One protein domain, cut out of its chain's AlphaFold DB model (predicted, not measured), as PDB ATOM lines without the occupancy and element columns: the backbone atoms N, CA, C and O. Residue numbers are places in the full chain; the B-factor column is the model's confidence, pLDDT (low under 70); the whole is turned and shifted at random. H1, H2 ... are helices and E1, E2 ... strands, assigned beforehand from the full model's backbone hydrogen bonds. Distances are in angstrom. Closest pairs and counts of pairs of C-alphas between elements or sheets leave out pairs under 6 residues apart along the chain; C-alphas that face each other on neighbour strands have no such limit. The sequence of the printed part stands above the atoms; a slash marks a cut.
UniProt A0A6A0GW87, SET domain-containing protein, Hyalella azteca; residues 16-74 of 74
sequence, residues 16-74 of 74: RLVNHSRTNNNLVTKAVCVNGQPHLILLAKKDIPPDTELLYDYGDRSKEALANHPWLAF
ATOM      1  N   ARG A  16     152.344 120.869 109.013       97.38
ATOM      2  CA  ARG A  16     150.941 120.870 108.559       97.38
ATOM      3  C   ARG A  16     149.933 120.372 109.603       97.38
ATOM      4  O   ARG A  16     148.739 120.553 109.413       97.38
ATOM      5  N   LEU A  17     150.408 119.723 110.666       98.06
ATOM      6  CA  LEU A  17     149.577 119.127 111.716       98.06
ATOM      7  C   LEU A  17     149.440 120.032 112.950       98.06
ATOM      8  O   LEU A  17     148.762 119.661 113.903       98.06
ATOM      9  N   VAL A  18     150.118 121.183 112.975       98.19
ATOM     10  CA  VAL A  18     150.075 122.107 114.115       98.19
ATOM     11  C   VAL A  18     148.732 122.824 114.128       98.19
ATOM     12  O   VAL A  18     148.369 123.460 113.142       98.19
ATOM     13  N   ASN A  19     148.024 122.750 115.253       98.12
ATOM     14  CA  ASN A  19     146.664 123.254 115.387       98.12
ATOM     15  C   ASN A  19     146.585 124.774 115.593       98.12
ATOM     16  O   ASN A  19     147.573 125.482 115.828       98.12
ATOM     17  N   HIS A  20     145.352 125.271 115.518       98.00
ATOM     18  CA  HIS A  20     145.022 126.675 115.686       98.00
ATOM     19  C   HIS A  20     144.811 127.076 117.146       98.00
ATOM     20  O   HIS A  20     144.068 126.426 117.878       98.00
ATOM     21  N   SER A  21     145.345 128.237 117.526       97.38
ATOM     22  CA  SER A  21     144.732 129.063 118.569       97.38
ATOM     23  C   SER A  21     145.065 130.533 118.352       97.38
ATOM     24  O   SER A  21     146.226 130.892 118.139       97.38
ATOM     25  N   ARG A  22     144.078 131.416 118.471       94.31
ATOM     26  CA  ARG A  22     144.285 132.866 118.395       94.31
ATOM     27  C   ARG A  22     144.850 133.438 119.692       94.31
ATOM     28  O   ARG A  22     145.720 134.307 119.655       94.31
ATOM     29  N   THR A  23     144.351 132.975 120.833       92.88
ATOM     30  CA  THR A  23     144.676 133.548 122.151       92.88
ATOM     31  C   THR A  23     145.769 132.786 122.896       92.88
ATOM     32  O   THR A  23     146.633 133.409 123.516       92.88
ATOM     33  N   ASN A  24     145.792 131.458 122.780       94.44
ATOM     34  CA  ASN A  24     146.681 130.582 123.544       94.44
ATOM     35  C   ASN A  24     147.877 130.051 122.732       94.44
ATOM     36  O   ASN A  24     148.614 129.201 123.233       94.44
ATOM     37  N   ASN A  25     148.122 130.553 121.513       96.62
ATOM     38  CA  ASN A  25     149.269 130.110 120.715       96.62
ATOM     39  C   ASN A  25     150.613 130.316 121.426       96.62
ATOM     40  O   ASN A  25     150.910 131.363 122.021       96.62
ATOM     41  N   ASN A  26     151.458 129.299 121.296       98.31
ATOM     42  CA  ASN A  26     152.844 129.290 121.749       98.31
ATOM     43  C   ASN A  26     153.837 129.414 120.580       98.31
ATOM     44  O   ASN A  26     155.016 129.669 120.825       98.31
ATOM     45  N   LEU A  27     153.352 129.356 119.334       98.50
ATOM     46  CA  LEU A  27     154.128 129.552 118.114       98.50
ATOM     47  C   LEU A  27     153.686 130.799 117.331       98.50
ATOM     48  O   LEU A  27     152.527 131.211 117.370       98.50
ATOM     49  N   VAL A  28     154.623 131.381 116.582       97.62
ATOM     50  CA  VAL A  28     154.387 132.438 115.587       97.62
ATOM     51  C   VAL A  28     154.993 132.035 114.246       97.62
ATOM     52  O   VAL A  28     156.074 131.446 114.198       97.62
ATOM     53  N   THR A  29     154.315 132.356 113.146       96.56
ATOM     54  CA  THR A  29     154.839 132.127 111.798       96.56
ATOM     55  C   THR A  29     155.802 133.240 111.391       96.56
ATOM     56  O   THR A  29     155.579 134.422 111.660       96.56
ATOM     57  N   LYS A  30     156.895 132.880 110.718       95.31
ATOM     58  CA  LYS A  30     157.841 133.844 110.147       95.31
ATOM     59  C   LYS A  30     158.319 133.369 108.785       95.31
ATOM     60  O   LYS A  30     158.725 132.223 108.634       95.31
ATOM     61  N   ALA A  31     158.308 134.264 107.803       94.81
ATOM     62  CA  ALA A  31     158.984 134.027 106.538       94.81
ATOM     63  C   ALA A  31     160.483 134.325 106.698       94.81
ATOM     64  O   ALA A  31     160.862 135.408 107.152       94.81
ATOM     65  N   VAL A  32     161.332 133.372 106.332       95.50
ATOM     66  CA  VAL A  32     162.794 133.512 106.323       95.50
ATOM     67  C   VAL A  32     163.344 133.108 104.963       95.50
ATOM     68  O   VAL A  32     162.731 132.320 104.251       95.50
ATOM     69  N   CYS A  33     164.497 133.654 104.590       95.81
ATOM     70  CA  CYS A  33     165.187 133.272 103.365       95.81
ATOM     71  C   CYS A  33     166.412 132.431 103.719       95.81
ATOM     72  O   CYS A  33     167.241 132.866 104.519       95.81
ATOM     73  N   VAL A  34     166.526 131.243 103.130       95.00
ATOM     74  CA  VAL A  34     167.678 130.349 103.287       95.00
ATOM     75  C   VAL A  34     168.188 130.027 101.890       95.00
ATOM     76  O   VAL A  34     167.438 129.529 101.059       95.00
ATOM     77  N   ASN A  35     169.447 130.363 101.600       95.81
ATOM     78  CA  ASN A  35     170.066 130.146 100.284       95.81
ATOM     79  C   ASN A  35     169.244 130.708  99.104       95.81
ATOM     80  O   ASN A  35     169.141 130.088  98.049       95.81
ATOM     81  N   GLY A  36     168.623 131.877  99.293       93.44
ATOM     82  CA  GLY A  36     167.781 132.515  98.276       93.44
ATOM     83  C   GLY A  36     166.365 131.938  98.155       93.44
ATOM     84  O   GLY A  36     165.571 132.476  97.387       93.44
ATOM     85  N   GLN A  37     166.011 130.899  98.921       93.44
ATOM     86  CA  GLN A  37     164.674 130.301  98.920       93.44
ATOM     87  C   GLN A  37     163.844 130.772 100.124       93.44
ATOM     88  O   GLN A  37     164.362 130.824 101.244       93.44
ATOM     89  N   PRO A  38     162.568 131.155  99.930       95.00
ATOM     90  CA  PRO A  38     161.684 131.516 101.030       95.00
ATOM     91  C   PRO A  38     161.167 130.265 101.756       95.00
ATOM     92  O   PRO A  38     160.668 129.332 101.135       95.00
ATOM     93  N   HIS A  39     161.216 130.290 103.084       94.88
ATOM     94  CA  HIS A  39     160.658 129.271 103.965       94.88
ATOM     95  C   HIS A  39     159.704 129.916 104.966       94.88
ATOM     96  O   HIS A  39     160.010 130.966 105.537       94.88
ATOM     97  N   LEU A  40     158.569 129.267 105.213       96.50
ATOM     98  CA  LEU A  40     157.690 129.602 106.326       96.50
ATOM     99  C   LEU A  40     158.064 128.720 107.516       96.50
ATOM    100  O   LEU A  40     158.011 127.495 107.419       96.50
ATOM    101  N   ILE A  41     158.462 129.339 108.624       97.25
ATOM    102  CA  ILE A  41     158.855 128.634 109.847       97.25
ATOM    103  C   ILE A  41     157.905 128.961 110.995       97.25
ATOM    104  O   ILE A  41     157.310 130.040 111.030       97.25
ATOM    105  N   LEU A  42     157.812 128.039 111.953       98.25
ATOM    106  CA  LEU A  42     157.160 128.247 113.240       98.25
ATOM    107  C   LEU A  42     158.229 128.510 114.302       98.25
ATOM    108  O   LEU A  42     159.146 127.711 114.480       98.25
ATOM    109  N   LEU A  43     158.117 129.641 114.990       98.19
ATOM    110  CA  LEU A  43     159.024 130.055 116.054       98.19
ATOM    111  C   LEU A  43     158.304 130.037 117.396       98.19
ATOM    112  O   LEU A  43     157.197 130.561 117.511       98.19
ATOM    113  N   ALA A  44     158.953 129.484 118.417       98.31
ATOM    114  CA  ALA A  44     158.453 129.544 119.783       98.31
ATOM    115  C   ALA A  44     158.438 130.996 120.285       98.31
ATOM    116  O   ALA A  44     159.429 131.719 120.176       98.31
ATOM    117  N   LYS A  45     157.300 131.427 120.835       96.75
ATOM    118  CA  LYS A  45     157.128 132.764 121.435       96.75
ATOM    119  C   LYS A  45     157.677 132.844 122.862       96.75
ATOM    120  O   LYS A  45     157.859 133.934 123.392       96.75
ATOM    121  N   LYS A  46     157.829 131.689 123.500       95.31
ATOM    122  CA  LYS A  46     158.201 131.470 124.899       95.31
ATOM    123  C   LYS A  46     158.706 130.038 125.041       95.31
ATOM    124  O   LYS A  46     158.499 129.241 124.126       95.31
ATOM    125  N   ASP A  47     159.299 129.716 126.181       97.94
ATOM    126  CA  ASP A  47     159.655 128.337 126.504       97.94
ATOM    127  C   ASP A  47     158.398 127.455 126.521       97.94
ATOM    128  O   ASP A  47     157.343 127.851 127.033       97.94
ATOM    129  N   ILE A  48     158.506 126.271 125.920       98.19
ATOM    130  CA  ILE A  48     157.410 125.313 125.767       98.19
ATOM    131  C   ILE A  48     157.794 124.055 126.547       98.19
ATOM    132  O   ILE A  48     158.745 123.375 126.155       98.19
ATOM    133  N   PRO A  49     157.105 123.749 127.661       98.00
ATOM    134  CA  PRO A  49     157.341 122.519 128.399       98.00
ATOM    135  C   PRO A  49     157.065 121.277 127.538       98.00
ATOM    136  O   PRO A  49     156.234 121.339 126.625       98.00
ATOM    137  N   PRO A  50     157.698 120.132 127.851       98.12
ATOM    138  CA  PRO A  50     157.319 118.849 127.269       98.12
ATOM    139  C   PRO A  50     155.810 118.591 127.379       98.12
ATOM    140  O   PRO A  50     155.147 119.112 128.276       98.12
ATOM    141  N   ASP A  51     155.279 117.814 126.434       97.44
ATOM    142  CA  ASP A  51     153.864 117.417 126.357       97.44
ATOM    143  C   ASP A  51     152.854 118.572 126.172       97.44
ATOM    144  O   ASP A  51     151.644 118.355 126.175       97.44
ATOM    145  N   THR A  52     153.329 119.803 125.951       97.94
ATOM    146  CA  THR A  52     152.471 120.942 125.599       97.94
ATOM    147  C   THR A  52     152.117 120.901 124.113       97.94
ATOM    148  O   THR A  52     153.005 120.837 123.261       97.94
ATOM    149  N   GLU A  53     150.827 120.997 123.784       97.88
ATOM    150  CA  GLU A  53     150.376 121.093 122.393       97.88
ATOM    151  C   GLU A  53     150.929 122.356 121.717       97.88
ATOM    152  O   GLU A  53     150.874 123.461 122.263       97.88
ATOM    153  N   LEU A  54     151.445 122.192 120.501       98.44
ATOM    154  CA  LEU A  54     151.922 123.291 119.677       98.44
ATOM    155  C   LEU A  54     150.754 123.947 118.940       98.44
ATOM    156  O   LEU A  54     150.016 123.280 118.219       98.44
ATOM    157  N   LEU A  55     150.620 125.261 119.101       98.25
ATOM    158  CA  LEU A  55     149.502 126.035 118.565       98.25
ATOM    159  C   LEU A  55     150.006 127.326 117.924       98.25
ATOM    160  O   LEU A  55     150.826 128.031 118.526       98.25
ATOM    161  N   TYR A  56     149.477 127.671 116.747       98.19
ATOM    162  CA  TYR A  56     149.728 128.955 116.085       98.19
ATOM    163  C   TYR A  56     148.438 129.609 115.583       98.19
ATOM    164  O   TYR A  56     147.396 128.974 115.442       98.19
ATOM    165  N   ASP A  57     148.496 130.910 115.320       97.56
ATOM    166  CA  ASP A  57     147.373 131.619 114.720       97.56
ATOM    167  C   ASP A  57     147.361 131.416 113.198       97.56
ATOM    168  O   ASP A  57     148.281 131.834 112.497       97.56
ATOM    169  N   TYR A  58     146.291 130.807 112.683       97.31
ATOM    170  CA  TYR A  58     146.115 130.537 111.248       97.31
ATOM    171  C   TYR A  58     145.896 131.822 110.440       97.31
ATOM    172  O   TYR A  58     146.079 131.829 109.228       97.31
ATOM    173  N   GLY A  59     145.497 132.914 111.098       95.75
ATOM    174  CA  GLY A  59     145.347 134.229 110.479       95.75
ATOM    175  C   GLY A  59     144.076 134.436 109.648       95.75
ATOM    176  O   GLY A  59     143.778 135.583 109.319       95.75
ATOM    177  N   ASP A  60     143.291 133.395 109.349       95.62
ATOM    178  CA  ASP A  60     142.015 133.561 108.639       95.62
ATOM    179  C   ASP A  60     140.931 134.129 109.569       95.62
ATOM    180  O   ASP A  60     140.704 133.640 110.680       95.62
ATOM    181  N   ARG A  61     140.293 135.211 109.118       95.00
ATOM    182  CA  ARG A  61     139.210 135.943 109.797       95.00
ATOM    183  C   ARG A  61     138.049 136.245 108.856       95.00
ATOM    184  O   ARG A  61     137.209 137.092 109.165       95.00
ATOM    185  N   SER A  62     138.025 135.620 107.683       97.25
ATOM    186  CA  SER A  62     136.939 135.802 106.734       97.25
ATOM    187  C   SER A  62     135.615 135.356 107.366       97.25
ATOM    188  O   SER A  62     135.561 134.413 108.158       97.25
ATOM    189  N   LYS A  63     134.523 136.059 107.039       97.00
ATOM    190  CA  LYS A  63     133.190 135.741 107.584       97.00
ATOM    191  C   LYS A  63     132.775 134.306 107.258       97.00
ATOM    192  O   LYS A  63     132.153 133.654 108.086       97.00
ATOM    193  N   GLU A  64     133.133 133.835 106.067       97.88
ATOM    194  CA  GLU A  64     132.843 132.483 105.599       97.88
ATOM    195  C   GLU A  64     133.644 131.424 106.367       97.88
ATOM    196  O   GLU A  64     133.049 130.471 106.870       97.88
ATOM    197  N   ALA A  65     134.958 131.613 106.545       96.69
ATOM    198  CA  ALA A  65     135.766 130.684 107.334       96.69
ATOM    199  C   ALA A  65     135.302 130.634 108.793       96.69
ATOM    200  O   ALA A  65     135.171 129.552 109.349       96.69
ATOM    201  N   LEU A  66     134.974 131.778 109.402       96.75
ATOM    202  CA  LEU A  66     134.449 131.821 110.771       96.75
ATOM    203  C   LEU A  66     133.071 131.153 110.905       96.75
ATOM    204  O   LEU A  66     132.784 130.571 111.948       96.75
ATOM    205  N   ALA A  67     132.224 131.219 109.874       97.31
ATOM    206  CA  ALA A  67     130.925 130.548 109.878       97.31
ATOM    207  C   ALA A  67     131.063 129.019 109.788       97.31
ATOM    208  O   ALA A  67     130.370 128.300 110.505       97.31
ATOM    209  N   ASN A  68     131.975 128.527 108.943       97.94
ATOM    210  CA  ASN A  68     132.198 127.090 108.738       97.94
ATOM    211  C   ASN A  68     133.150 126.466 109.776       97.94
ATOM    212  O   ASN A  68     133.071 125.270 110.061       97.94
ATOM    213  N   HIS A  69     134.027 127.271 110.376       97.12
ATOM    214  CA  HIS A  69     135.033 126.856 111.353       97.12
ATOM    215  C   HIS A  69     135.063 127.821 112.556       97.12
ATOM    216  O   HIS A  69     136.016 128.589 112.718       97.12
ATOM    217  N   PRO A  70     134.049 127.783 113.448       96.69
ATOM    218  CA  PRO A  70     133.923 128.745 114.550       96.69
ATOM    219  C   PRO A  70     135.106 128.768 115.525       96.69
ATOM    220  O   PRO A  70     135.339 129.776 116.190       96.69
ATOM    221  N   TRP A  71     135.882 127.681 115.600       96.25
ATOM    222  CA  TRP A  71     137.087 127.590 116.429       96.25
ATOM    223  C   TRP A  71     138.191 128.581 116.015       96.25
ATOM    224  O   TRP A  71     139.007 128.936 116.856       96.25
ATOM    225  N   LEU A  72     138.176 129.109 114.782       96.44
ATOM    226  CA  LEU A  72     139.101 130.163 114.325       96.44
ATOM    227  C   LEU A  72     138.966 131.486 115.102       96.44
ATOM    228  O   LEU A  72     139.821 132.372 115.009       96.44
ATOM    229  N   ALA A  73     137.868 131.667 115.841       93.75
ATOM    230  CA  ALA A  73     137.653 132.855 116.656       93.75
ATOM    231  C   ALA A  73     138.437 132.842 117.987       93.75
ATOM    232  O   ALA A  73     138.510 133.898 118.631       93.75
ATOM    233  N   PHE A  74     139.007 131.700 118.396       88.69
ATOM    234  CA  PHE A  74     139.489 131.446 119.763       88.69
ATOM    235  C   PHE A  74     140.995 131.154 119.855       88.69
ATOM    236  O   PHE A  74     141.540 130.372 119.052       88.69
TER     237      PHE A  74
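AT A GLANCE: This is residues 16 to 74 of the 74 residues of the protein "SET domain-containing protein" of Hyalella azteca (UniProt A0A6A0GW87). A long two-stranded hairpin, E1 and E2, reaches out to one end of a loose, flattish shape, and two very short helices, H1 and H2, form a small corner at the other end. Between them lie stretches with no named element: residues 16 to 26 before the hairpin, and the long link of residues 45 to 62, which makes a wide loop after E2 before running on to H1, with a short parallel pairing of residues 19 to 20 with residues 55 to 56. The tip of the hairpin, residues 33 to 38, sticks out free. The printed part has 59 residues with two named strands and two named helices, in the order E1, E2, H1, H2; the sheet has the order E1 - E2 and is antiparallel, and the class is mixed, helices and strands, though under half of the residues, 26 of 59, are in named elements. The whole is loose, with a radius of gyration of the C-alphas of 13.5 A, and its C-alphas span 40 by 31 by 17 A, only just flat.

HOW THE PARTS SIT: Residues 16 to 26 come first, and of these residues 19 to 20 pair with residues 55 to 56, parallel, in stretches too short to be named. Strand E1, residues 27 to 34, and strand E2, residues 37 to 44, are antiparallel neighbours, with an angle of 152 degrees between their N-to-C directions, and they form a hairpin. The C-alphas of Leu 27 and Ala 44 face each other at 4.6 A, and toward the turn so do those of Cys 33 and Pro 38, also at 4.6 A. Across the pair, N 28 and O 43 are within hydrogen-bond range at 2.9 A, as are N 39 and O 32 at 2.8 A. E1 bends by 55 degrees at residue 31. Helix H1, residues 63 to 68, and helix H2, residues 70 to 73, only just touch, and only at the corner by their link, with 3 pairs of C-alphas within 8 A. The closest C-alphas of this pair are those of Leu 66 and Leu 72, 6.1 A apart, and the centres of the two helices are 8.2 A apart. E1 is apart from H1 and from H2, and E2 is apart from H2. In H1 every O i to N i+4 pair is within hydrogen-bond range; H2, with four residues, is too short for such a pair, and its one O i to N i+3 pair is within range.

IN THESE COORDINATES: E1 runs from Leu 27 to Val 34, 20.1 A from first to last C-alpha, and begins with C-alpha 27 at (154.128, 129.552, 118.114). E2 runs from Gln 37 to Ala 44, 21.8 A from first to last C-alpha, and ends with C-alpha 44 at (158.453, 129.544, 119.783). H1 runs from Lys 63 to Asn 68 and is 8.8 A long. H2 runs from Pro 70 to Ala 73, is 5.9 A long, and ends with C-alpha 73 at (137.653, 132.855, 116.656).

THE WHOLE: The two C-alphas farthest apart are those of Asn 35, between E1 and E2, and Ala 67, in H1, at 40.3 A. The C-alphas of Arg 16 and Phe 74, the first and last printed residues, are 19.2 A apart, and Phe 74 is the chain's last residue. The printed part has no cut. The links from E1 to E2 and from H1 to H2 are tight, with 2 residues and 1 residue between the elements, while the link from E2 to H1 is long, with 18 residues. The C-alphas of that long link lie 2 to 18 A from the mean of the C-alphas. The mean pLDDT of the printed part is 96.6, and no printed residue is under 70.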